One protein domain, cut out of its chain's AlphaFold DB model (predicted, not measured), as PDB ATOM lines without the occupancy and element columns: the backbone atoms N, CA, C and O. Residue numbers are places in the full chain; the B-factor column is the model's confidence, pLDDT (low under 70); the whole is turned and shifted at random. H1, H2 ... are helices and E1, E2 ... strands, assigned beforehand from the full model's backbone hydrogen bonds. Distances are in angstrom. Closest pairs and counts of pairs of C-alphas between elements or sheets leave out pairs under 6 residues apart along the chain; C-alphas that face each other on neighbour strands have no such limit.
ATOM      1  N   VAL A 223      -7.700 -44.463  17.103       80.50
ATOM      2  CA  VAL A 223      -8.974 -43.824  16.745       80.50
ATOM      3  C   VAL A 223      -8.924 -43.348  15.295       80.50
ATOM      4  O   VAL A 223      -8.143 -42.464  14.924       80.50
ATOM      5  N   LEU A 224      -9.783 -43.928  14.459       76.94
ATOM      6  CA  LEU A 224      -9.874 -43.644  13.026       76.94
ATOM      7  C   LEU A 224     -11.119 -42.802  12.733       76.94
ATOM      8  O   LEU A 224     -12.236 -43.314  12.787       76.94
ATOM      9  N   ASN A 225     -10.928 -41.517  12.419       75.75
ATOM     10  CA  ASN A 225     -12.021 -40.559  12.244       75.75
ATOM     11  C   ASN A 225     -12.431 -40.391  10.772       75.75
ATOM     12  O   ASN A 225     -11.668 -39.866   9.952       75.75
ATOM     13  N   TYR A 226     -13.680 -40.741  10.476       74.25
ATOM     14  CA  TYR A 226     -14.335 -40.599   9.178       74.25
ATOM     15  C   TYR A 226     -15.429 -39.522   9.220       74.25
ATOM     16  O   TYR A 226     -16.234 -39.458  10.151       74.25
ATOM     17  N   GLN A 227     -15.481 -38.695   8.178       73.06
ATOM     18  CA  GLN A 227     -16.544 -37.728   7.917       73.06
ATOM     19  C   GLN A 227     -17.516 -38.310   6.882       73.06
ATOM     20  O   GLN A 227     -17.092 -38.728   5.800       73.06
ATOM     21  N   LEU A 228     -18.808 -38.304   7.206       72.31
ATOM     22  CA  LEU A 228     -19.902 -38.741   6.335       72.31
ATOM     23  C   LEU A 228     -20.615 -37.514   5.749       72.31
ATOM     24  O   LEU A 228     -20.906 -36.569   6.484       72.31
ATOM     25  N   SER A 229     -20.902 -37.516   4.443       63.16
ATOM     26  CA  SER A 229     -21.562 -36.381   3.771       63.16
ATOM     27  C   SER A 229     -23.090 -36.483   3.675       63.16
ATOM     28  O   SER A 229     -23.735 -35.468   3.456       63.16
ATOM     29  N   ASN A 230     -23.662 -37.682   3.830       61.59
ATOM     30  CA  ASN A 230     -25.104 -37.944   3.895       61.59
ATOM     31  C   ASN A 230     -25.336 -39.077   4.907       61.59
ATOM     32  O   ASN A 230     -24.767 -40.157   4.751       61.59
ATOM     33  N   ALA A 231     -26.123 -38.818   5.955       55.47
ATOM     34  CA  ALA A 231     -26.219 -39.667   7.145       55.47
ATOM     35  C   ALA A 231     -27.500 -40.524   7.166       55.47
ATOM     36  O   ALA A 231     -28.387 -40.317   7.991       55.47
ATOM     37  N   ASP A 232     -27.600 -41.491   6.252       60.09
ATOM     38  CA  ASP A 232     -28.700 -42.462   6.253       60.09
ATOM     39  C   ASP A 232     -28.394 -43.615   7.230       60.09
ATOM     40  O   ASP A 232     -27.468 -44.407   7.027       60.09
ATOM     41  N   TRP A 233     -29.144 -43.693   8.333       55.84
ATOM     42  CA  TRP A 233     -28.822 -44.553   9.482       55.84
ATOM     43  C   TRP A 233     -28.733 -46.045   9.137       55.84
ATOM     44  O   TRP A 233     -27.917 -46.776   9.708       55.84
ATOM     45  N   GLN A 234     -29.544 -46.504   8.181       57.69
ATOM     46  CA  GLN A 234     -29.562 -47.912   7.792       57.69
ATOM     47  C   GLN A 234     -28.313 -48.283   6.973       57.69
ATOM     48  O   GLN A 234     -27.731 -49.341   7.202       57.69
ATOM     49  N   CYS A 235     -27.844 -47.371   6.111       61.78
ATOM     50  CA  CYS A 235     -26.565 -47.486   5.402       61.78
ATOM     51  C   CYS A 235     -25.377 -47.544   6.381       61.78
ATOM     52  O   CYS A 235     -24.467 -48.359   6.214       61.78
ATOM     53  N   SER A 236     -25.396 -46.713   7.430       60.03
ATOM     54  CA  SER A 236     -24.277 -46.579   8.371       60.03
ATOM     55  C   SER A 236     -23.896 -47.887   9.072       60.03
ATOM     56  O   SER A 236     -22.707 -48.150   9.216       60.03
ATOM     57  N   ARG A 237     -24.852 -48.743   9.470       65.31
ATOM     58  CA  ARG A 237     -24.537 -50.037  10.123       65.31
ATOM     59  C   ARG A 237     -23.885 -51.044   9.179       65.31
ATOM     60  O   ARG A 237     -22.883 -51.659   9.533       65.31
ATOM     61  N   ASP A 238     -24.405 -51.150   7.964       69.50
ATOM     62  CA  ASP A 238     -23.832 -52.004   6.924       69.50
ATOM     63  C   ASP A 238     -22.445 -51.527   6.479       69.50
ATOM     64  O   ASP A 238     -21.613 -52.334   6.065       69.50
ATOM     65  N   PHE A 239     -22.181 -50.224   6.564       71.19
ATOM     66  CA  PHE A 239     -20.871 -49.644   6.291       71.19
ATOM     67  C   PHE A 239     -19.889 -49.840   7.459       71.19
ATOM     68  O   PHE A 239     -18.734 -50.189   7.221       71.19
ATOM     69  N   LEU A 240     -20.352 -49.697   8.708       70.81
ATOM     70  CA  LEU A 240     -19.573 -49.907   9.934       70.81
ATOM     71  C   LEU A 240     -18.887 -51.275   9.964       70.81
ATOM     72  O   LEU A 240     -17.663 -51.338  10.071       70.81
ATOM     73  N   GLU A 241     -19.647 -52.364   9.809       74.25
ATOM     74  CA  GLU A 241     -19.083 -53.722   9.848       74.25
ATOM     75  C   GLU A 241     -18.124 -53.990   8.672       74.25
ATOM     76  O   GLU A 241     -17.126 -54.693   8.832       74.25
ATOM     77  N   ARG A 242     -18.343 -53.360   7.506       75.62
ATOM     78  CA  ARG A 242     -17.430 -53.456   6.349       75.62
ATOM     79  C   ARG A 242     -16.112 -52.713   6.575       75.62
ATOM     80  O   ARG A 242     -15.072 -53.243   6.186       75.62
ATOM     81  N   ILE A 243     -16.126 -51.525   7.194       74.88
ATOM     82  CA  ILE A 243     -14.878 -50.843   7.582       74.88
ATOM     83  C   ILE A 243     -14.180 -51.646   8.675       74.88
ATOM     84  O   ILE A 243     -12.998 -51.936   8.534       74.88
ATOM     85  N   ARG A 244     -14.903 -52.038   9.731       80.38
ATOM     86  CA  ARG A 244     -14.374 -52.813  10.859       80.38
ATOM     87  C   ARG A 244     -13.665 -54.080  10.387       80.38
ATOM     88  O   ARG A 244     -12.498 -54.255  10.707       80.38
ATOM     89  N   SER A 245     -14.335 -54.913   9.589       81.88
ATOM     90  CA  SER A 245     -13.774 -56.166   9.066       81.88
ATOM     91  C   SER A 245     -12.507 -55.934   8.236       81.88
ATOM     92  O   SER A 245     -11.483 -56.558   8.506       81.88
ATOM     93  N   LYS A 246     -12.534 -54.990   7.284       80.25
ATOM     94  CA  LYS A 246     -11.351 -54.665   6.470       80.25
ATOM     95  C   LYS A 246     -10.223 -54.012   7.266       80.25
ATOM     96  O   LYS A 246      -9.065 -54.194   6.913       80.25
ATOM     97  N   MET A 247     -10.540 -53.243   8.306       78.12
ATOM     98  CA  MET A 247      -9.542 -52.620   9.170       78.12
ATOM     99  C   MET A 247      -8.891 -53.650  10.092       78.12
ATOM    100  O   MET A 247      -7.676 -53.637  10.208       78.12
ATOM    101  N   SER A 248      -9.655 -54.582  10.676       81.69
ATOM    102  CA  SER A 248      -9.093 -55.730  11.402       81.69
ATOM    103  C   SER A 248      -8.131 -56.524  10.518       81.69
ATOM    104  O   SER A 248      -6.979 -56.689  10.900       81.69
ATOM    105  N   GLN A 249      -8.547 -56.892   9.300       82.88
ATOM    106  CA  GLN A 249      -7.669 -57.573   8.342       82.88
ATOM    107  C   GLN A 249      -6.411 -56.744   8.016       82.88
ATOM    108  O   GLN A 249      -5.305 -57.270   8.043       82.88
ATOM    109  N   PHE A 250      -6.549 -55.441   7.753       81.44
ATOM    110  CA  PHE A 250      -5.409 -54.561   7.468       81.44
ATOM    111  C   PHE A 250      -4.438 -54.439   8.657       81.44
ATOM    112  O   PHE A 250      -3.228 -54.387   8.454       81.44
ATOM    113  N   LEU A 251      -4.945 -54.423   9.894       79.94
ATOM    114  CA  LEU A 251      -4.124 -54.415  11.108       79.94
ATOM    115  C   LEU A 251      -3.407 -55.759  11.315       79.94
ATOM    116  O   LEU A 251      -2.232 -55.760  11.665       79.94
ATOM    117  N   GLU A 252      -4.072 -56.885  11.047       82.06
ATOM    118  CA  GLU A 252      -3.473 -58.228  11.086       82.06
ATOM    119  C   GLU A 252      -2.392 -58.413  10.000       82.06
ATOM    120  O   GLU A 252      -1.350 -59.012  10.262       82.06
ATOM    121  N   GLU A 253      -2.596 -57.856   8.799       81.81
ATOM    122  CA  GLU A 253      -1.651 -57.932   7.674       81.81
ATOM    123  C   GLU A 253      -0.454 -56.973   7.798       81.81
ATOM    124  O   GLU A 253       0.644 -57.318   7.366       81.81
ATOM    125  N   GLN A 254      -0.646 -55.760   8.332       79.31
ATOM    126  CA  GLN A 254       0.407 -54.730   8.413       79.31
ATOM    127  C   GLN A 254       1.100 -54.647   9.779       79.31
ATOM    128  O   GLN A 254       2.164 -54.037   9.880       79.31
ATOM    129  N   CYS A 255       0.517 -55.235  10.827       80.50
ATOM    130  CA  CYS A 255       1.044 -55.205  12.189       80.50
ATOM    131  C   CYS A 255       0.992 -56.591  12.847       80.50
ATOM    132  O   CYS A 255       0.450 -56.741  13.942       80.50
ATOM    133  N   THR A 256       1.587 -57.595  12.195       78.06
ATOM    134  CA  THR A 256       1.653 -59.001  12.657       78.06
ATOM    135  C   THR A 256       2.043 -59.156  14.127       78.06
ATOM    136  O   THR A 256       1.534 -60.030  14.825       78.06
ATOM    137  N   ASP A 257       2.923 -58.276  14.603       72.38
ATOM    138  CA  ASP A 257       3.538 -58.349  15.929       72.38
ATOM    139  C   ASP A 257       2.724 -57.580  16.992       72.38
ATOM    140  O   ASP A 257       3.097 -57.540  18.165       72.38
ATOM    141  N   VAL A 258       1.605 -56.950  16.603       75.75
ATOM    142  CA  VAL A 258       0.754 -56.113  17.460       75.75
ATOM    143  C   VAL A 258      -0.697 -56.591  17.390       75.75
ATOM    144  O   VAL A 258      -1.467 -56.193  16.521       75.75
ATOM    145  N   GLY A 259      -1.106 -57.410  18.361       80.69
ATOM    146  CA  GLY A 259      -2.497 -57.853  18.482       80.69
ATOM    147  C   GLY A 259      -3.451 -56.686  18.762       80.69
ATOM    148  O   GLY A 259      -3.539 -56.214  19.901       80.69
ATOM    149  N   TRP A 260      -4.165 -56.225  17.734       82.94
ATOM    150  CA  TRP A 260      -5.227 -55.222  17.836       82.94
ATOM    151  C   TRP A 260      -6.597 -55.877  18.023       82.94
ATOM    152  O   TRP A 260      -6.921 -56.892  17.413       82.94
ATOM    153  N   THR A 261      -7.439 -55.255  18.841       84.81
ATOM    154  CA  THR A 261      -8.814 -55.684  19.123       84.81
ATOM    155  C   THR A 261      -9.773 -54.535  18.841       84.81
ATOM    156  O   THR A 261      -9.492 -53.398  19.201       84.81
ATOM    157  N   TYR A 262     -10.909 -54.790  18.196       84.00
ATOM    158  CA  TYR A 262     -11.930 -53.754  18.010       84.00
ATOM    159  C   TYR A 262     -12.665 -53.492  19.332       84.00
ATOM    160  O   TYR A 262     -13.329 -54.394  19.847       84.00
ATOM    161  N   SER A 263     -12.565 -52.272  19.864       80.50
ATOM    162  CA  SER A 263     -13.148 -51.879  21.158       80.50
ATOM    163  C   SER A 263     -14.410 -51.022  21.054       80.50
ATOM    164  O   SER A 263     -15.097 -50.850  22.059       80.50
ATOM    165  N   GLY A 264     -14.763 -50.516  19.868       82.38
ATOM    166  CA  GLY A 264     -16.048 -49.848  19.648       82.38
ATOM    167  C   GLY A 264     -16.041 -48.809  18.529       82.38
ATOM    168  O   GLY A 264     -15.072 -48.667  17.784       82.38
ATOM    169  N   ALA A 265     -17.143 -48.068  18.435       77.94
ATOM    170  CA  ALA A 265     -17.313 -46.962  17.504       77.94
ATOM    171  C   ALA A 265     -18.023 -45.793  18.197       77.94
ATOM    172  O   ALA A 265     -19.119 -45.969  18.728       77.94
ATOM    173  N   ASP A 266     -17.418 -44.609  18.138       73.75
ATOM    174  CA  ASP A 266     -17.937 -43.389  18.756       73.75
ATOM    175  C   ASP A 266     -18.533 -42.465  17.687       73.75
ATOM    176  O   ASP A 266     -17.881 -42.123  16.696       73.75
ATOM    177  N   MET A 267     -19.773 -42.016  17.888       65.62
ATOM    178  CA  MET A 267     -20.440 -41.066  16.992       65.62
ATOM    179  C   MET A 267     -20.509 -39.685  17.637       65.62
ATOM    180  O   MET A 267     -21.518 -39.296  18.218       65.62
ATOM    181  N   ALA A 268     -19.420 -38.924  17.517       57.31
ATOM    182  CA  ALA A 268     -19.303 -37.583  18.097       57.31
ATOM    183  C   ALA A 268     -20.273 -36.548  17.484       57.31
ATOM    184  O   ALA A 268     -20.410 -35.447  18.010       57.31
ATOM    185  N   ASN A 269     -20.887 -36.861  16.337       58.75
ATOM    186  CA  ASN A 269     -22.022 -36.164  15.723       58.75
ATOM    187  C   ASN A 269     -22.557 -37.017  14.555       58.75
ATOM    188  O   ASN A 269     -21.836 -37.871  14.045       58.75
ATOM    189  N   ALA A 270     -23.764 -36.738  14.047       58.19
ATOM    190  CA  ALA A 270     -24.388 -37.512  12.957       58.19
ATOM    191  C   ALA A 270     -23.571 -37.593  11.639       58.19
ATOM    192  O   ALA A 270     -23.860 -38.426  10.784       58.19
ATOM    193  N   SER A 271     -22.547 -36.748  11.467       63.50
ATOM    194  CA  SER A 271     -21.633 -36.733  10.314       63.50
ATOM    195  C   SER A 271     -20.187 -37.148  10.636       63.50
ATOM    196  O   SER A 271     -19.329 -37.060   9.754       63.50
ATOM    197  N   LYS A 272     -19.890 -37.590  11.869       69.56
ATOM    198  CA  LYS A 272     -18.543 -37.987  12.319       69.56
ATOM    199  C   LYS A 272     -18.558 -39.333  13.037       69.56
ATOM    200  O   LYS A 272     -19.206 -39.483  14.069       69.56
ATOM    201  N   LEU A 273     -17.770 -40.265  12.512       73.62
ATOM    202  CA  LEU A 273     -17.594 -41.619  13.023       73.62
ATOM    203  C   LEU A 273     -16.128 -41.845  13.415       73.62
ATOM    204  O   LEU A 273     -15.254 -41.776  12.553       73.62
ATOM    205  N   GLY A 274     -15.871 -42.147  14.686       76.50
ATOM    206  CA  GLY A 274     -14.614 -42.726  15.158       76.50
ATOM    207  C   GLY A 274     -14.726 -44.248  15.255       76.50
ATOM    208  O   GLY A 274     -15.720 -44.752  15.771       76.50
ATOM    209  N   LEU A 275     -13.722 -44.985  14.775       79.06
ATOM    210  CA  LEU A 275     -13.561 -46.418  15.056       79.06
ATOM    211  C   LEU A 275     -12.374 -46.635  15.989       79.06
ATOM    212  O   LEU A 275     -11.283 -46.139  15.698       79.06
ATOM    213  N   ASN A 276     -12.592 -47.402  17.056       83.31
ATOM    214  CA  ASN A 276     -11.630 -47.622  18.128       83.31
ATOM    215  C   ASN A 276     -11.063 -49.044  18.064       83.31
ATOM    216  O   ASN A 276     -11.806 -50.031  18.111       83.31
ATOM    217  N   PHE A 277      -9.737 -49.142  18.002       83.38
ATOM    218  CA  PHE A 277      -8.995 -50.396  18.088       83.38
ATOM    219  C   PHE A 277      -7.990 -50.308  19.237       83.38
ATOM    220  O   PHE A 277      -7.215 -49.366  19.306       83.38
ATOM    221  N   THR A 278      -7.993 -51.278  20.143       81.88
ATOM    222  CA  THR A 278      -7.131 -51.343  21.331       81.88
ATOM    223  C   THR A 278      -6.091 -52.442  21.196       81.88
ATOM    224  O   THR A 278      -6.429 -53.571  20.841       81.88
ATOM    225  N   THR A 279      -4.842 -52.154  21.556       81.12
ATOM    226  CA  THR A 279      -3.821 -53.182  21.798       81.12
ATOM    227  C   THR A 279      -3.273 -53.082  23.220       81.12
ATOM    228  O   THR A 279      -3.159 -51.992  23.780       81.12
ATOM    229  N   HIS A 280      -2.929 -54.237  23.793       74.50
ATOM    230  CA  HIS A 280      -2.250 -54.377  25.086       74.50
ATOM    231  C   HIS A 280      -0.793 -54.853  24.915       74.50
ATOM    232  O   HIS A 280      -0.205 -55.412  25.844       74.50
ATOM    233  N   ASN A 281      -0.218 -54.699  23.713       69.62
ATOM    234  CA  ASN A 281       1.165 -55.085  23.454       69.62
ATOM    235  C   ASN A 281       2.141 -54.249  24.307       69.62
ATOM    236  O   ASN A 281       1.990 -53.036  24.450       69.62
ATOM    237  N   ARG A 282       3.148 -54.921  24.871       61.44
ATOM    238  CA  ARG A 282       4.179 -54.346  25.749       61.44
ATOM    239  C   ARG A 282       5.391 -53.823  24.969       61.44
ATOM    240  O   ARG A 282       6.174 -53.045  25.516       61.44
ATOM    241  N   ASP A 283       5.548 -54.237  23.711       67.19
ATOM    242  CA  ASP A 283       6.581 -53.731  22.809       67.19
ATOM    243  C   ASP A 283       6.154 -52.375  22.221       67.19
ATOM    244  O   ASP A 283       5.463 -52.279  21.206       67.19
ATOM    245  N   THR A 284       6.534 -51.296  22.909       64.44
ATOM    246  CA  THR A 284       6.226 -49.934  22.462       64.44
ATOM    247  C   THR A 284       6.820 -49.600  21.083       64.44
ATOM    248  O   THR A 284       6.089 -49.017  20.281       64.44
ATOM    249  N   PRO A 285       8.088 -49.944  20.757       67.38
ATOM    250  CA  PRO A 285       8.618 -49.803  19.398       67.38
ATOM    251  C   PRO A 285       7.749 -50.453  18.311       67.38
ATOM    252  O   PRO A 285       7.465 -49.797  17.309       67.38
ATOM    253  N   ALA A 286       7.274 -51.687  18.512       72.06
ATOM    254  CA  ALA A 286       6.405 -52.374  17.554       72.06
ATOM    255  C   ALA A 286       5.047 -51.667  17.394       72.06
ATOM    256  O   ALA A 286       4.575 -51.474  16.273       72.06
ATOM    257  N   VAL A 287       4.437 -51.216  18.499       75.25
ATOM    258  CA  VAL A 287       3.175 -50.452  18.462       75.25
ATOM    259  C   VAL A 287       3.348 -49.113  17.735       75.25
ATOM    260  O   VAL A 287       2.490 -48.749  16.931       75.25
ATOM    261  N   LEU A 288       4.457 -48.400  17.957       71.56
ATOM    262  CA  LEU A 288       4.763 -47.143  17.264       71.56
ATOM    263  C   LEU A 288       4.997 -47.354  15.762       71.56
ATOM    264  O   LEU A 288       4.319 -46.719  14.960       71.56
ATOM    265  N   GLY A 289       5.869 -48.290  15.372       74.81
ATOM    266  CA  GLY A 289       6.137 -48.580  13.956       74.81
ATOM    267  C   GLY A 289       4.890 -49.039  13.191       74.81
ATOM    268  O   GLY A 289       4.677 -48.654  12.041       74.81
ATOM    269  N   CYS A 290       4.011 -49.791  13.860       79.69
ATOM    270  CA  CYS A 290       2.683 -50.127  13.358       79.69
ATOM    271  C   CYS A 290       1.816 -48.874  13.112       79.69
ATOM    272  O   CYS A 290       1.272 -48.696  12.021       79.69
ATOM    273  N   ILE A 291       1.709 -47.974  14.095       75.88
ATOM    274  CA  ILE A 291       0.932 -46.728  13.980       75.88
ATOM    275  C   ILE A 291       1.473 -45.833  12.856       75.88
ATOM    276  O   ILE A 291       0.687 -45.322  12.054       75.88
ATOM    277  N   ASP A 292       2.792 -45.698  12.738       73.75
ATOM    278  CA  ASP A 292       3.430 -44.923  11.671       73.75
ATOM    279  C   ASP A 292       3.118 -45.513  10.282       73.75
ATOM    280  O   ASP A 292       2.762 -44.769   9.366       73.75
ATOM    281  N   SER A 293       3.096 -46.845  10.134       73.56
ATOM    282  CA  SER A 293       2.638 -47.512   8.902       73.56
ATOM    283  C   SER A 293       1.164 -47.197   8.566       73.56
ATOM    284  O   SER A 293       0.828 -46.801   7.440       73.56
ATOM    285  N   ILE A 294       0.276 -47.286   9.567       73.06
ATOM    286  CA  ILE A 294      -1.181 -47.062   9.456       73.06
ATOM    287  C   ILE A 294      -1.537 -45.603   9.137       73.06
ATOM    288  O   ILE A 294      -2.544 -45.332   8.460       73.06
ATOM    289  N   THR A 295      -0.770 -44.629   9.640       64.94
ATOM    290  CA  THR A 295      -1.085 -43.209   9.412       64.94
ATOM    291  C   THR A 295      -1.057 -42.866   7.922       64.94
ATOM    292  O   THR A 295      -1.995 -42.211   7.458       64.94
ATOM    293  N   GLY A 296      -0.106 -43.414   7.156       62.03
ATOM    294  CA  GLY A 296      -0.017 -43.248   5.700       62.03
ATOM    295  C   GLY A 296      -0.960 -44.128   4.862       62.03
ATOM    296  O   GLY A 296      -1.562 -43.628   3.916       62.03
ATOM    297  N   HIS A 297      -1.119 -45.417   5.195       66.56
ATOM    298  CA  HIS A 297      -1.524 -46.432   4.197       66.56
ATOM    299  C   HIS A 297      -2.940 -47.029   4.313       66.56
ATOM    300  O   HIS A 297      -3.271 -47.949   3.566       66.56
ATOM    301  N   VAL A 298      -3.799 -46.543   5.216       64.62
ATOM    302  CA  VAL A 298      -5.145 -47.131   5.402       64.62
ATOM    303  C   VAL A 298      -5.982 -47.126   4.111       64.62
ATOM    304  O   VAL A 298      -6.135 -46.072   3.485       64.62
ATOM    305  N   PRO A 299      -6.617 -48.260   3.752       63.16
ATOM    306  CA  PRO A 299      -7.459 -48.346   2.567       63.16
ATOM    307  C   PRO A 299      -8.688 -47.435   2.683       63.16
ATOM    308  O   PRO A 299      -9.479 -47.523   3.625       63.16
ATOM    309  N   LEU A 300      -8.892 -46.584   1.674       60.66
ATOM    310  CA  LEU A 300     -10.135 -45.834   1.503       60.66
ATOM    311  C   LEU A 300     -11.235 -46.787   1.024       60.66
ATOM    312  O   LEU A 300     -11.286 -47.174  -0.142       60.66
ATOM    313  N   ILE A 301     -12.114 -47.183   1.943       63.34
ATOM    314  CA  ILE A 301     -13.233 -48.084   1.663       63.34
ATOM    315  C   ILE A 301     -14.423 -47.238   1.180       63.34
ATOM    316  O   ILE A 301     -14.960 -46.463   1.976       63.34
ATOM    317  N   PRO A 302     -14.851 -47.352  -0.093       59.44
ATOM    318  CA  PRO A 302     -16.028 -46.636  -0.570       59.44
ATOM    319  C   PRO A 302     -17.292 -47.162   0.135       59.44
ATOM    320  O   PRO A 302     -17.402 -48.373   0.365       59.44
ATOM    321  N   PRO A 303     -18.254 -46.291   0.486       58.34
ATOM    322  CA  PRO A 303     -19.497 -46.718   1.115       58.34
ATOM    323  C   PRO A 303     -20.375 -47.512   0.133       58.34
ATOM    324  O   PRO A 303     -20.366 -47.230  -1.066       58.34
ATOM    325  N   PRO A 304     -21.194 -48.462   0.617       57.19
ATOM    326  CA  PRO A 304     -22.069 -49.281  -0.227       57.19
ATOM    327  C   PRO A 304     -23.323 -48.537  -0.735       57.19
ATOM    328  O   PRO A 304     -24.276 -49.181  -1.169       57.19
ATOM    329  N   CYS A 305     -23.362 -47.203  -0.653       60.72
ATOM    330  CA  CYS A 305     -24.585 -46.403  -0.741       60.72
ATOM    331  C   CYS A 305     -24.456 -45.283  -1.793       60.72
ATOM    332  O   CYS A 305     -23.465 -44.544  -1.779       60.72
ATOM    333  N   PRO A 306     -25.433 -45.127  -2.709       56.00
ATOM    334  CA  PRO A 306     -25.381 -44.100  -3.746       56.00
ATOM    335  C   PRO A 306     -25.444 -42.696  -3.131       56.00
ATOM    336  O   PRO A 306     -26.216 -42.441  -2.212       56.00
ATOM    337  N   ASN A 307     -24.640 -41.772  -3.663       56.38
ATOM    338  CA  ASN A 307     -24.515 -40.379  -3.206       56.38
ATOM    339  C   ASN A 307     -24.002 -40.188  -1.756       56.38
ATOM    340  O   ASN A 307     -24.061 -39.076  -1.219       56.38
ATOM    341  N   SER A 308     -23.432 -41.224  -1.133       57.56
ATOM    342  CA  SER A 308     -22.662 -41.105   0.111       57.56
ATOM    343  C   SER A 308     -21.180 -40.868  -0.196       57.56
ATOM    344  O   SER A 308     -20.512 -41.719  -0.776       57.56
ATOM    345  N   GLY A 309     -20.640 -39.720   0.216       60.75
ATOM    346  CA  GLY A 309     -19.205 -39.438   0.213       60.75
ATOM    347  C   GLY A 309     -18.606 -39.651   1.603       60.75
ATOM    348  O   GLY A 309     -19.167 -39.202   2.603       60.75
ATOM    349  N   VAL A 310     -17.452 -40.318   1.665       61.25
ATOM    350  CA  VAL A 310     -16.715 -40.579   2.910       61.25
ATOM    351  C   VAL A 310     -15.312 -40.004   2.781       61.25
ATOM    352  O   VAL A 310     -14.633 -40.248   1.785       61.25
ATOM    353  N   ARG A 311     -14.865 -39.247   3.787       63.81
ATOM    354  CA  ARG A 311     -13.487 -38.739   3.872       63.81
ATOM    355  C   ARG A 311     -12.854 -39.168   5.193       63.81
ATOM    356  O   ARG A 311     -13.475 -39.027   6.242       63.81
ATOM    357  N   ARG A 312     -11.623 -39.687   5.154       66.69
ATOM    358  CA  ARG A 312     -10.788 -39.877   6.353       66.69
ATOM    359  C   ARG A 312     -10.283 -38.492   6.768       66.69
ATOM    360  O   ARG A 312      -9.658 -37.823   5.951       66.69
ATOM    361  N   ASN A 313     -10.567 -38.064   7.995       57.94
ATOM    362  CA  ASN A 313     -10.159 -36.742   8.483       57.94
ATOM    363  C   ASN A 313      -8.859 -36.804   9.289       57.94
ATOM    364  O   ASN A 313      -7.970 -35.990   9.079       57.94
ATOM    365  N   THR A 314      -8.762 -37.737  10.240       64.56
ATOM    366  CA  THR A 314      -7.570 -37.920  11.082       64.56
ATOM    367  C   THR A 314      -7.428 -39.369  11.526       64.56
ATOM    368  O   THR A 314      -8.416 -40.079  11.725       64.56
ATOM    369  N   THR A 315      -6.181 -39.763  11.750       66.88
ATOM    370  CA  THR A 315      -5.817 -40.865  12.641       66.88
ATOM    371  C   THR A 315      -5.329 -40.229  13.932       66.88
ATOM    372  O   THR A 315      -4.519 -39.303  13.880       66.88
ATOM    373  N   LYS A 316      -5.804 -40.701  15.078       70.62
ATOM    374  CA  LYS A 316      -5.201 -40.407  16.379       70.62
ATOM    375  C   LYS A 316      -4.915 -41.716  17.097       70.62
ATOM    376  O   LYS A 316      -5.530 -42.734  16.793       70.62
ATOM    377  N   TYR A 317      -4.007 -41.673  18.054       72.00
ATOM    378  CA  TYR A 317      -3.873 -42.707  19.064       72.00
ATOM    379  C   TYR A 317      -3.790 -42.034  20.432       72.00
ATOM    380  O   TYR A 317      -3.358 -40.885  20.532       72.00
ATOM    381  N   HIS A 318      -4.244 -42.737  21.462       70.75
ATOM    382  CA  HIS A 318      -4.272 -42.260  22.841       70.75
ATOM    383  C   HIS A 318      -3.963 -43.439  23.783       70.75
ATOM    384  O   HIS A 318      -4.252 -44.595  23.447       70.75
ATOM    385  N   LEU A 319      -3.276 -43.183  24.898       73.38
ATOM    386  CA  LEU A 319      -2.750 -44.223  25.789       73.38
ATOM    387  C   LEU A 319      -3.614 -44.289  27.044       73.38
ATOM    388  O   LEU A 319      -3.404 -43.562  28.013       73.38
ATOM    389  N   ARG A 320      -4.543 -45.244  27.059       73.06
ATOM    390  CA  ARG A 320      -5.389 -45.481  28.223       73.06
ATOM    391  C   ARG A 320      -4.579 -46.126  29.338       73.06
ATOM    392  O   ARG A 320      -4.327 -47.335  29.336       73.06
ATOM    393  N   CYS A 321      -4.201 -45.277  30.283       74.19
ATOM    394  CA  CYS A 321      -3.651 -45.628  31.579       74.19
ATOM    395  C   CYS A 321      -4.767 -45.801  32.625       74.19
ATOM    396  O   CYS A 321      -5.840 -45.210  32.481       74.19
ATOM    397  N   PRO A 322      -4.553 -46.604  33.683       72.62
ATOM    398  CA  PRO A 322      -5.487 -46.666  34.806       72.62
ATOM    399  C   PRO A 322      -5.577 -45.347  35.584       72.62
ATOM    400  O   PRO A 322      -4.707 -44.483  35.488       72.62
ATOM    401  N   THR A 323      -6.623 -45.207  36.399       72.44
ATOM    402  CA  THR A 323      -6.854 -44.036  37.258       72.44
ATOM    403  C   THR A 323      -5.624 -43.712  38.113       72.44
ATOM    404  O   THR A 323      -5.139 -44.576  38.849       72.44
ATOM    405  N   GLY A 324      -5.130 -42.475  38.015       69.19
ATOM    406  CA  GLY A 324      -3.939 -42.011  38.733       69.19
ATOM    407  C   GLY A 324      -2.593 -42.212  38.022       69.19
ATOM    408  O   GLY A 324      -1.532 -41.991  38.611       69.19
ATOM    409  N   TRP A 325      -2.620 -42.667  36.767       77.44
ATOM    410  CA  TRP A 325      -1.433 -42.891  35.945       77.44
ATOM    411  C   TRP A 325      -1.527 -42.071  34.658       77.44
ATOM    412  O   TRP A 325      -2.564 -42.065  34.000       77.44
ATOM    413  N   GLY A 326      -0.434 -41.402  34.297       77.25
ATOM    414  CA  GLY A 326      -0.316 -40.632  33.061       77.25
ATOM    415  C   GLY A 326       0.601 -41.314  32.050       77.25
ATOM    416  O   GLY A 326       1.492 -42.086  32.406       77.25
ATOM    417  N   ALA A 327       0.383 -41.019  30.775       75.62
ATOM    418  CA  ALA A 327       1.239 -41.395  29.669       75.62
ATOM    419  C   ALA A 327       2.490 -40.511  29.631       75.62
ATOM    420  O   ALA A 327       2.400 -39.282  29.629       75.62
ATOM    421  N   ASN A 328       3.660 -41.138  29.532       68.94
ATOM    422  CA  ASN A 328       4.915 -40.439  29.280       68.94
ATOM    423  C   ASN A 328       5.285 -40.417  27.786       68.94
ATOM    424  O   ASN A 328       4.712 -41.127  26.955       68.94
ATOM    425  N   ASN A 329       6.332 -39.656  27.454       64.50
ATOM    426  CA  ASN A 329       6.877 -39.499  26.094       64.50
ATOM    427  C   ASN A 329       7.411 -40.803  25.449       64.50
ATOM    428  O   ASN A 329       7.969 -40.766  24.354       64.50
ATOM    429  N   ARG A 330       7.296 -41.953  26.125       59.94
ATOM    430  CA  ARG A 330       7.654 -43.291  25.630       59.94
ATOM    431  C   ARG A 330       6.452 -44.245  25.647       59.94
ATOM    432  O   ARG A 330       6.658 -45.448  25.768       59.94
ATOM    433  N   LEU A 331       5.224 -43.714  25.579       62.38
ATOM    434  CA  LEU A 331       3.951 -44.451  25.628       62.38
ATOM    435  C   LEU A 331       3.904 -45.544  26.706       62.38
ATOM    436  O   LEU A 331       3.413 -46.652  26.488       62.38
ATOM    437  N   ARG A 332       4.414 -45.214  27.894       67.06
ATOM    438  CA  ARG A 332       4.237 -46.016  29.101       67.06
ATOM    439  C   ARG A 332       3.429 -45.223  30.107       67.06
ATOM    440  O   ARG A 332       3.608 -44.015  30.237       67.06
ATOM    441  N   CYS A 333       2.563 -45.935  30.812       71.38
ATOM    442  CA  CYS A 333       1.863 -45.394  31.959       71.38
ATOM    443  C   CYS A 333       2.814 -45.357  33.153       71.38
ATOM    444  O   CYS A 333       3.408 -46.378  33.503       71.38
ATOM    445  N   GLU A 334       2.921 -44.204  33.798       73.31
ATOM    446  CA  GLU A 334       3.614 -44.023  35.072       73.31
ATOM    447  C   GLU A 334       2.643 -43.445  36.107       73.31
ATOM    448  O   GLU A 334       1.802 -42.609  35.773       73.31
ATOM    449  N   LYS A 335       2.710 -43.921  37.360       75.50
ATOM    450  CA  LYS A 335       1.922 -43.328  38.448       75.50
ATOM    451  C   LYS A 335       2.416 -41.896  38.604       75.50
ATOM    452  O   LYS A 335       3.621 -41.699  38.780       75.50
ATOM    453  N   CYS A 336       1.516 -40.917  38.538       80.19
ATOM    454  CA  CYS A 336       1.925 -39.526  38.704       80.19
ATOM    455  C   CYS A 336       2.593 -39.342  40.081       80.19
ATOM    456  O   CYS A 336       2.251 -40.067  41.016       80.19
ATOM    457  N   PRO A 337       3.574 -38.445  40.247       80.88
ATOM    458  CA  PRO A 337       4.143 -38.171  41.565       80.88
ATOM    459  C   PRO A 337       3.156 -37.375  42.446       80.88
ATOM    460  O   PRO A 337       2.228 -36.753  41.924       80.88
ATOM    461  N   PRO A 338       3.326 -37.360  43.783       84.06
ATOM    462  CA  PRO A 338       2.578 -36.458  44.660       84.06
ATOM    463  C   PRO A 338       2.678 -35.001  44.193       84.06
ATOM    464  O   PRO A 338       3.715 -34.566  43.694       84.06
ATOM    465  N   GLY A 339       1.582 -34.260  44.330       85.88
ATOM    466  CA  GLY A 339       1.404 -32.923  43.765       85.88
ATOM    467  C   GLY A 339       1.062 -32.885  42.276       85.88
ATOM    468  O   GLY A 339       0.901 -31.796  41.737       85.88
ATOM    469  N   TYR A 340       0.916 -34.029  41.607       87.00
ATOM    470  CA  TYR A 340       0.465 -34.114  40.217       87.00
ATOM    471  C   TYR A 340      -0.854 -34.892  40.134       87.00
ATOM    472  O   TYR A 340      -1.191 -35.685  41.017       87.00
ATOM    473  N   HIS A 341      -1.606 -34.660  39.065       86.88
ATOM    474  CA  HIS A 341      -2.852 -35.351  38.743       86.88
ATOM    475  C   HIS A 341      -2.861 -35.764  37.265       86.88
ATOM    476  O   HIS A 341      -1.920 -35.454  36.530       86.88
ATOM    477  N   VAL A 342      -3.894 -36.489  36.828       83.19
ATOM    478  CA  VAL A 342      -4.016 -36.886  35.418       83.19
ATOM    479  C   VAL A 342      -4.803 -35.816  34.661       83.19
ATOM    480  O   VAL A 342      -5.998 -35.661  34.892       83.19
ATOM    481  N   ASP A 343      -4.151 -35.117  33.731       82.38
ATOM    482  CA  ASP A 343      -4.793 -34.225  32.759       82.38
ATOM    483  C   ASP A 343      -4.496 -34.689  31.330       82.38
ATOM    484  O   ASP A 343      -3.347 -34.956  30.971       82.38
ATOM    485  N   ASN A 344      -5.546 -34.784  30.511       76.62
ATOM    486  CA  ASN A 344      -5.479 -35.164  29.097       76.62
ATOM    487  C   ASN A 344      -4.577 -36.398  28.829       76.62
ATOM    488  O   ASN A 344      -3.706 -36.382  27.961       76.62
ATOM    489  N   GLU A 345      -4.784 -37.457  29.623       74.75
ATOM    490  CA  GLU A 345      -3.989 -38.703  29.669       74.75
ATOM    491  C   GLU A 345      -2.505 -38.553  30.073       74.75
ATOM    492  O   GLU A 345      -1.746 -39.503  29.939       74.75
ATOM    493  N   SER A 346      -2.072 -37.416  30.621       80.94
ATOM    494  CA  SER A 346      -0.692 -37.140  31.059       80.94
ATOM    495  C   SER A 346      -0.629 -36.691  32.527       80.94
ATOM    496  O   SER A 346      -1.655 -36.359  33.113       80.94
ATOM    497  N   CYS A 347       0.553 -36.689  33.154       85.38
ATOM    498  CA  CYS A 347       0.705 -36.186  34.526       85.38
ATOM    499  C   CYS A 347       0.959 -34.669  34.540       85.38
ATOM    500  O   CYS A 347       2.058 -34.225  34.202       85.38
ATOM    501  N   ALA A 348      -0.026 -33.884  34.978       87.00
ATOM    502  CA  ALA A 348       0.065 -32.429  35.115       87.00
ATOM    503  C   ALA A 348       0.247 -32.010  36.588       87.00
ATOM    504  O   ALA A 348      -0.278 -32.680  37.481       87.00
ATOM    505  N   PRO A 349       0.996 -30.929  36.881       88.81
ATOM    506  CA  PRO A 349       1.146 -30.423  38.243       88.81
ATOM    507  C   PRO A 349      -0.169 -29.819  38.743       88.81
ATOM    508  O   PRO A 349      -0.836 -29.092  38.010       88.81
ATOM    509  N   CYS A 350      -0.516 -30.058  40.008       91.62
ATOM    510  CA  CYS A 350      -1.669 -29.419  40.634       91.62
ATOM    511  C   CYS A 350      -1.511 -27.890  40.626       91.62
ATOM    512  O   CYS A 350      -0.478 -27.404  41.099       91.62
ATOM    513  N   PRO A 351      -2.490 -27.125  40.108       93.31
ATOM    514  CA  PRO A 351      -2.407 -25.670  40.048       93.31
ATOM    515  C   PRO A 351      -2.456 -25.044  41.445       93.31
ATOM    516  O   PRO A 351      -3.028 -25.623  42.378       93.31
ATOM    517  N   ARG A 352      -1.895 -23.836  41.580       91.19
ATOM    518  CA  ARG A 352      -1.918 -23.060  42.829       91.19
ATOM    519  C   ARG A 352      -3.281 -23.061  43.526       91.19
ATOM    520  O   ARG A 352      -4.311 -22.802  42.909       91.19
ATOM    521  N   GLY A 353      -3.255 -23.303  44.835       90.50
ATOM    522  CA  GLY A 353      -4.453 -23.445  45.667       90.50
ATOM    523  C   GLY A 353      -5.014 -24.866  45.720       90.50
ATOM    524  O   GLY A 353      -6.023 -25.093  46.385       90.50
ATOM    525  N   THR A 354      -4.358 -25.831  45.068       93.38
ATOM    526  CA  THR A 354      -4.709 -27.255  45.119       93.38
ATOM    527  C   THR A 354      -3.474 -28.133  45.353       93.38
ATOM    528  O   THR A 354      -2.350 -27.733  45.051       93.38
ATOM    529  N   TYR A 355      -3.674 -29.333  45.898       90.00
ATOM    530  CA  TYR A 355      -2.625 -30.295  46.237       90.00
ATOM    531  C   TYR A 355      -3.039 -31.737  45.912       90.00
ATOM    532  O   TYR A 355      -4.223 -32.038  45.776       90.00
ATOM    533  N   ASN A 356      -2.079 -32.667  45.833       85.38
ATOM    534  CA  ASN A 356      -2.391 -34.102  45.776       85.38
ATOM    535  C   ASN A 356      -1.419 -34.935  46.626       85.38
ATOM    536  O   ASN A 356      -0.217 -34.943  46.371       85.38
ATOM    537  N   VAL A 357      -1.949 -35.657  47.620       78.38
ATOM    538  CA  VAL A 357      -1.164 -36.510  48.537       78.38
ATOM    539  C   VAL A 357      -0.986 -37.928  47.989       78.38
ATOM    540  O   VAL A 357       0.082 -38.520  48.129       78.38
ATOM    541  N   ASN A 358      -2.031 -38.493  47.374       75.31
ATOM    542  CA  ASN A 358      -2.009 -39.841  46.817       75.31
ATOM    543  C   ASN A 358      -2.436 -39.786  45.345       75.31
ATOM    544  O   ASN A 358      -3.621 -39.597  45.078       75.31
ATOM    545  N   PRO A 359      -1.528 -40.057  44.396       64.25
ATOM    546  CA  PRO A 359      -1.823 -39.985  42.966       64.25
ATOM    547  C   PRO A 359      -2.910 -40.946  42.462       64.25
ATOM    548  O   PRO A 359      -3.215 -40.929  41.284       64.25
ATOM    549  N   GLU A 360      -3.496 -41.797  43.310       63.16
ATOM    550  CA  GLU A 360      -4.738 -42.528  42.999       63.16
ATOM    551  C   GLU A 360      -5.970 -41.609  42.864       63.16
ATOM    552  O   GLU A 360      -6.952 -42.014  42.243       63.16
ATOM    553  N   PHE A 361      -5.920 -40.375  43.382       63.06
ATOM    554  CA  PHE A 361      -6.889 -39.330  43.049       63.06
ATOM    555  C   PHE A 361      -6.590 -38.743  41.662       63.06
ATOM    556  O   PHE A 361      -5.472 -38.301  41.390       63.06
ATOM    557  N   THR A 362      -7.603 -38.737  40.791       69.88
ATOM    558  CA  THR A 362      -7.551 -38.196  39.419       69.88
ATOM    559  C   THR A 362      -7.458 -36.674  39.362       69.88
ATOM    560  O   THR A 362      -6.954 -36.134  38.379       69.88
ATOM    561  N   ASP A 363      -7.906 -36.009  40.424       83.62
ATOM    562  CA  ASP A 363      -8.121 -34.570  40.520       83.62
ATOM    563  C   ASP A 363      -7.431 -34.023  41.779       83.62
ATOM    564  O   ASP A 363      -7.306 -34.722  42.789       83.62
ATOM    565  N   CYS A 364      -6.987 -32.767  41.734       90.44
ATOM    566  CA  CYS A 364      -6.328 -32.125  42.869       90.44
ATOM    567  C   CYS A 364      -7.335 -31.685  43.941       90.44
ATOM    568  O   CYS A 364      -8.406 -31.155  43.646       90.44
ATOM    569  N   ILE A 365      -6.957 -31.865  45.203       91.31
ATOM    570  CA  ILE A 365      -7.727 -31.461  46.378       91.31
ATOM    571  C   ILE A 365      -7.522 -29.957  46.586       91.31
ATOM    572  O   ILE A 365      -6.386 -29.489  46.601       91.31
ATOM    573  N   ALA A 366      -8.596 -29.184  46.739       93.88
ATOM    574  CA  ALA A 366      -8.490 -27.759  47.052       93.88
ATOM    575  C   ALA A 366      -7.934 -27.536  48.470       93.88
ATOM    576  O   ALA A 366      -8.252 -28.289  49.390       93.88
ATOM    577  N   CYS A 367      -7.134 -26.483  48.658       93.19
ATOM    578  CA  CYS A 367      -6.735 -26.039  49.992       93.19
ATOM    579  C   CYS A 367      -7.956 -25.639  50.852       93.19
ATOM    580  O   CYS A 367      -8.982 -25.229  50.301       93.19
ATOM    581  N   PRO A 368      -7.846 -25.699  52.196       92.88
ATOM    582  CA  PRO A 368      -8.879 -25.194  53.101       92.88
ATOM    583  C   PRO A 368      -9.229 -23.716  52.857       92.88
ATOM    584  O   PRO A 368      -8.423 -22.954  52.316       92.88
ATOM    585  N   GLU A 369     -10.422 -23.293  53.289       89.19
ATOM    586  CA  GLU A 369     -10.898 -21.913  53.106       89.19
ATOM    587  C   GLU A 369      -9.885 -20.874  53.617       89.19
ATOM    588  O   GLU A 369      -9.321 -20.998  54.706       89.19
ATOM    589  N   GLY A 370      -9.646 -19.837  52.811       86.88
ATOM    590  CA  GLY A 370      -8.674 -18.788  53.121       86.88
ATOM    591  C   GLY A 370      -7.204 -19.211  53.011       86.88
ATOM    592  O   GLY A 370      -6.338 -18.451  53.435       86.88
ATOM    593  N   GLN A 371      -6.884 -20.381  52.450       91.94
ATOM    594  CA  GLN A 371      -5.504 -20.829  52.209       91.94
ATOM    595  C   GLN A 371      -5.194 -20.945  50.708       91.94
ATOM    596  O   GLN A 371      -6.090 -20.903  49.866       91.94
ATOM    597  N   THR A 372      -3.914 -21.037  50.343       91.12
ATOM    598  CA  THR A 372      -3.455 -21.368  48.979       91.12
ATOM    599  C   THR A 372      -1.997 -21.845  49.000       91.12
ATOM    600  O   THR A 372      -1.328 -21.762  50.026       91.12
ATOM    601  N   THR A 373      -1.485 -22.366  47.888       87.00
ATOM    602  CA  THR A 373      -0.133 -22.941  47.806       87.00
ATOM    603  C   THR A 373       0.878 -21.940  47.239       87.00
ATOM    604  O   THR A 373       0.585 -21.172  46.321       87.00
ATOM    605  N   LEU A 374       2.111 -21.964  47.760       81.06
ATOM    606  CA  LEU A 374       3.196 -21.071  47.311       81.06
ATOM    607  C   LEU A 374       3.555 -21.259  45.827       81.06
ATOM    608  O   LEU A 374       3.944 -20.300  45.153       81.06
ATOM    609  N   SER A 375       3.391 -22.472  45.305       81.44
ATOM    610  CA  SER A 375       3.611 -22.854  43.909       81.44
ATOM    611  C   SER A 375       2.551 -23.850  43.444       81.44
ATOM    612  O   SER A 375       1.781 -24.383  44.246       81.44
ATOM    613  N   ASP A 376       2.561 -24.139  42.148       87.94
ATOM    614  CA  ASP A 376       1.969 -25.360  41.605       87.94
ATOM    615  C   ASP A 376       2.732 -26.603  42.126       87.94
ATOM    616  O   ASP A 376       3.782 -26.485  42.770       87.94
ATOM    617  N   ALA A 377       2.217 -27.798  41.832       84.56
ATOM    618  CA  ALA A 377       2.768 -29.100  42.225       84.56
ATOM    619  C   ALA A 377       2.815 -29.388  43.746       84.56
ATOM    620  O   ALA A 377       3.695 -30.108  44.225       84.56
ATOM    621  N   ALA A 378       1.877 -28.846  44.529       85.38
ATOM    622  CA  ALA A 378       1.863 -29.011  45.983       85.38
ATOM    623  C   ALA A 378       1.564 -30.460  46.426       85.38
ATOM    624  O   ALA A 378       0.496 -31.011  46.155       85.38
ATOM    625  N   MET A 379       2.496 -31.075  47.159       81.88
ATOM    626  CA  MET A 379       2.446 -32.504  47.512       81.88
ATOM    627  C   MET A 379       1.565 -32.847  48.728       81.88
ATOM    628  O   MET A 379       1.463 -34.013  49.110       81.88
ATOM    629  N   GLY A 380       0.936 -31.855  49.363       81.69
ATOM    630  CA  GLY A 380       0.018 -32.082  50.473       81.69
ATOM    631  C   GLY A 380      -0.502 -30.813  51.139       81.69
ATOM    632  O   GLY A 380       0.002 -29.719  50.905       81.69
ATOM    633  N   GLU A 381      -1.489 -30.996  52.018       82.62
ATOM    634  CA  GLU A 381      -2.186 -29.935  52.764       82.62
ATOM    635  C   GLU A 381      -1.236 -29.046  53.583       82.62
ATOM    636  O   GLU A 381      -1.453 -27.848  53.703       82.62
ATOM    637  N   HIS A 382      -0.116 -29.596  54.060       78.62
ATOM    638  CA  HIS A 382       0.941 -28.850  54.756       78.62
ATOM    639  C   HIS A 382       1.648 -27.788  53.885       78.62
ATOM    640  O   HIS A 382       2.451 -27.016  54.402       78.62
ATOM    641  N   MET A 383       1.394 -27.762  52.569       80.44
ATOM    642  CA  MET A 383       1.859 -26.718  51.647       80.44
ATOM    643  C   MET A 383       0.791 -25.647  51.360       80.44
ATOM    644  O   MET A 383       1.077 -24.685  50.644       80.44
TER     645      MET A 383
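Overview. This is residues 223 to 383 of the 736 residues of the protein "(pine wood nematode) hypothetical protein" of Bursaphelenchus xylophilus (UniProt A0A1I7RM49). What shape does the model show? It is two lobes end to end: a larger one in which the helices H1 and H2 cover one face of a strongly twisted sheet of E1 to E4, and a slender arm of short strands and loops, in which the hairpins E5 with E6 and E7 with E8 come first and E9 lies toward the far end. The long strand E4 leads from the sheet to the arm. What are its parts? The 161 printed residues include two named helices and nine named strands, mixed in class, in the order E1 H1 E2 E3 H2 E4 E5 E6 E7 E8 E9; the largest sheet runs E2, E3, E1, E4, all antiparallel. How is it spread out? It is loose, with a radius of gyration of the C-alphas of 20.8 A, and spans 65 by 35 by 20 A.

Along the chain. Where does the larger lobe begin? E1 is residues 223 to 228, with C-alpha 223 at (-8.974, -43.824, 16.745), and H1 is residues 233 to 254, 31.0 A long. E2, residues 260 to 269, is 25.5 A long and bends by 50 degrees at residue 263; E3, residues 272 to 279, is 23.2 A long. What follows? H2, residues 284 to 297, is 20.1 A long. E4, residues 310 to 320, is 28.2 A long and bends by 53 degrees at residue 313, with C-alpha 320 at (-5.389, -45.481, 28.223). Which strands make the arm? They are E5, residues 325 to 327, E6, 333 to 335, E7, 340 to 343, E8, 346 to 349, and E9, 371 to 373, whose last C-alpha is at (-0.133, -22.941, 47.806).

Arrangement. How are the sheet's strands joined? E1 and E4 have N 225 and O 314 at 3.0 A, E3 and E1 have N 226 and O 273 at 2.8 A, and the hairpin E2 and E3 has N 274 and O 266 at 2.8 A. E1, H1, E2 and E3, H2, E4 are split strand-helix-strand units, two strands running the same way with another strand between them, each with a right-handed crossover. How do the helices stand? H1 is on the sheet at a height of 8.6 A, over E3 and slantwise to it at 34 degrees on the local plane; H2, on the same face at 9.1 A, runs along E1 at 1 degree on the local plane and is only just over E1 and E4, with 3 C-alphas falling on each. They only just touch, with 3 pairs of C-alphas within 8 A, the closest being Gln 254 and Cys 290 at 7.1 A; O i to N i+4 pairs are within hydrogen-bond range in 15 of 18 for H1 and 9 of 10 for H2. What happens in the arm? The hairpin E5 and E6 has N 326 and O 334 at 2.9 A, and the hairpin E7 and E8 has N 346 and O 343 at 2.8 A. The closest C-alphas of E5 and E8 are those of Gly 326 and Ser 346, 4.0 A apart, while E9 pairs with no named strand and is apart from E8.

Size, cuts and confidence. How far does it reach? The two C-alphas farthest apart, those of Pro 306 and His 382, are 65.9 A apart, and the printed part has no cut. Which links are long? They are H2 to E4, with 12 residues, and E8 to E9, with 21, where residues 354 to 355 pair antiparallel with 365 to 366. Where is confidence low? The mean pLDDT of the printed part is 74.7, and 52 residues are under 70, among them 229 to 238 and 295 to 315.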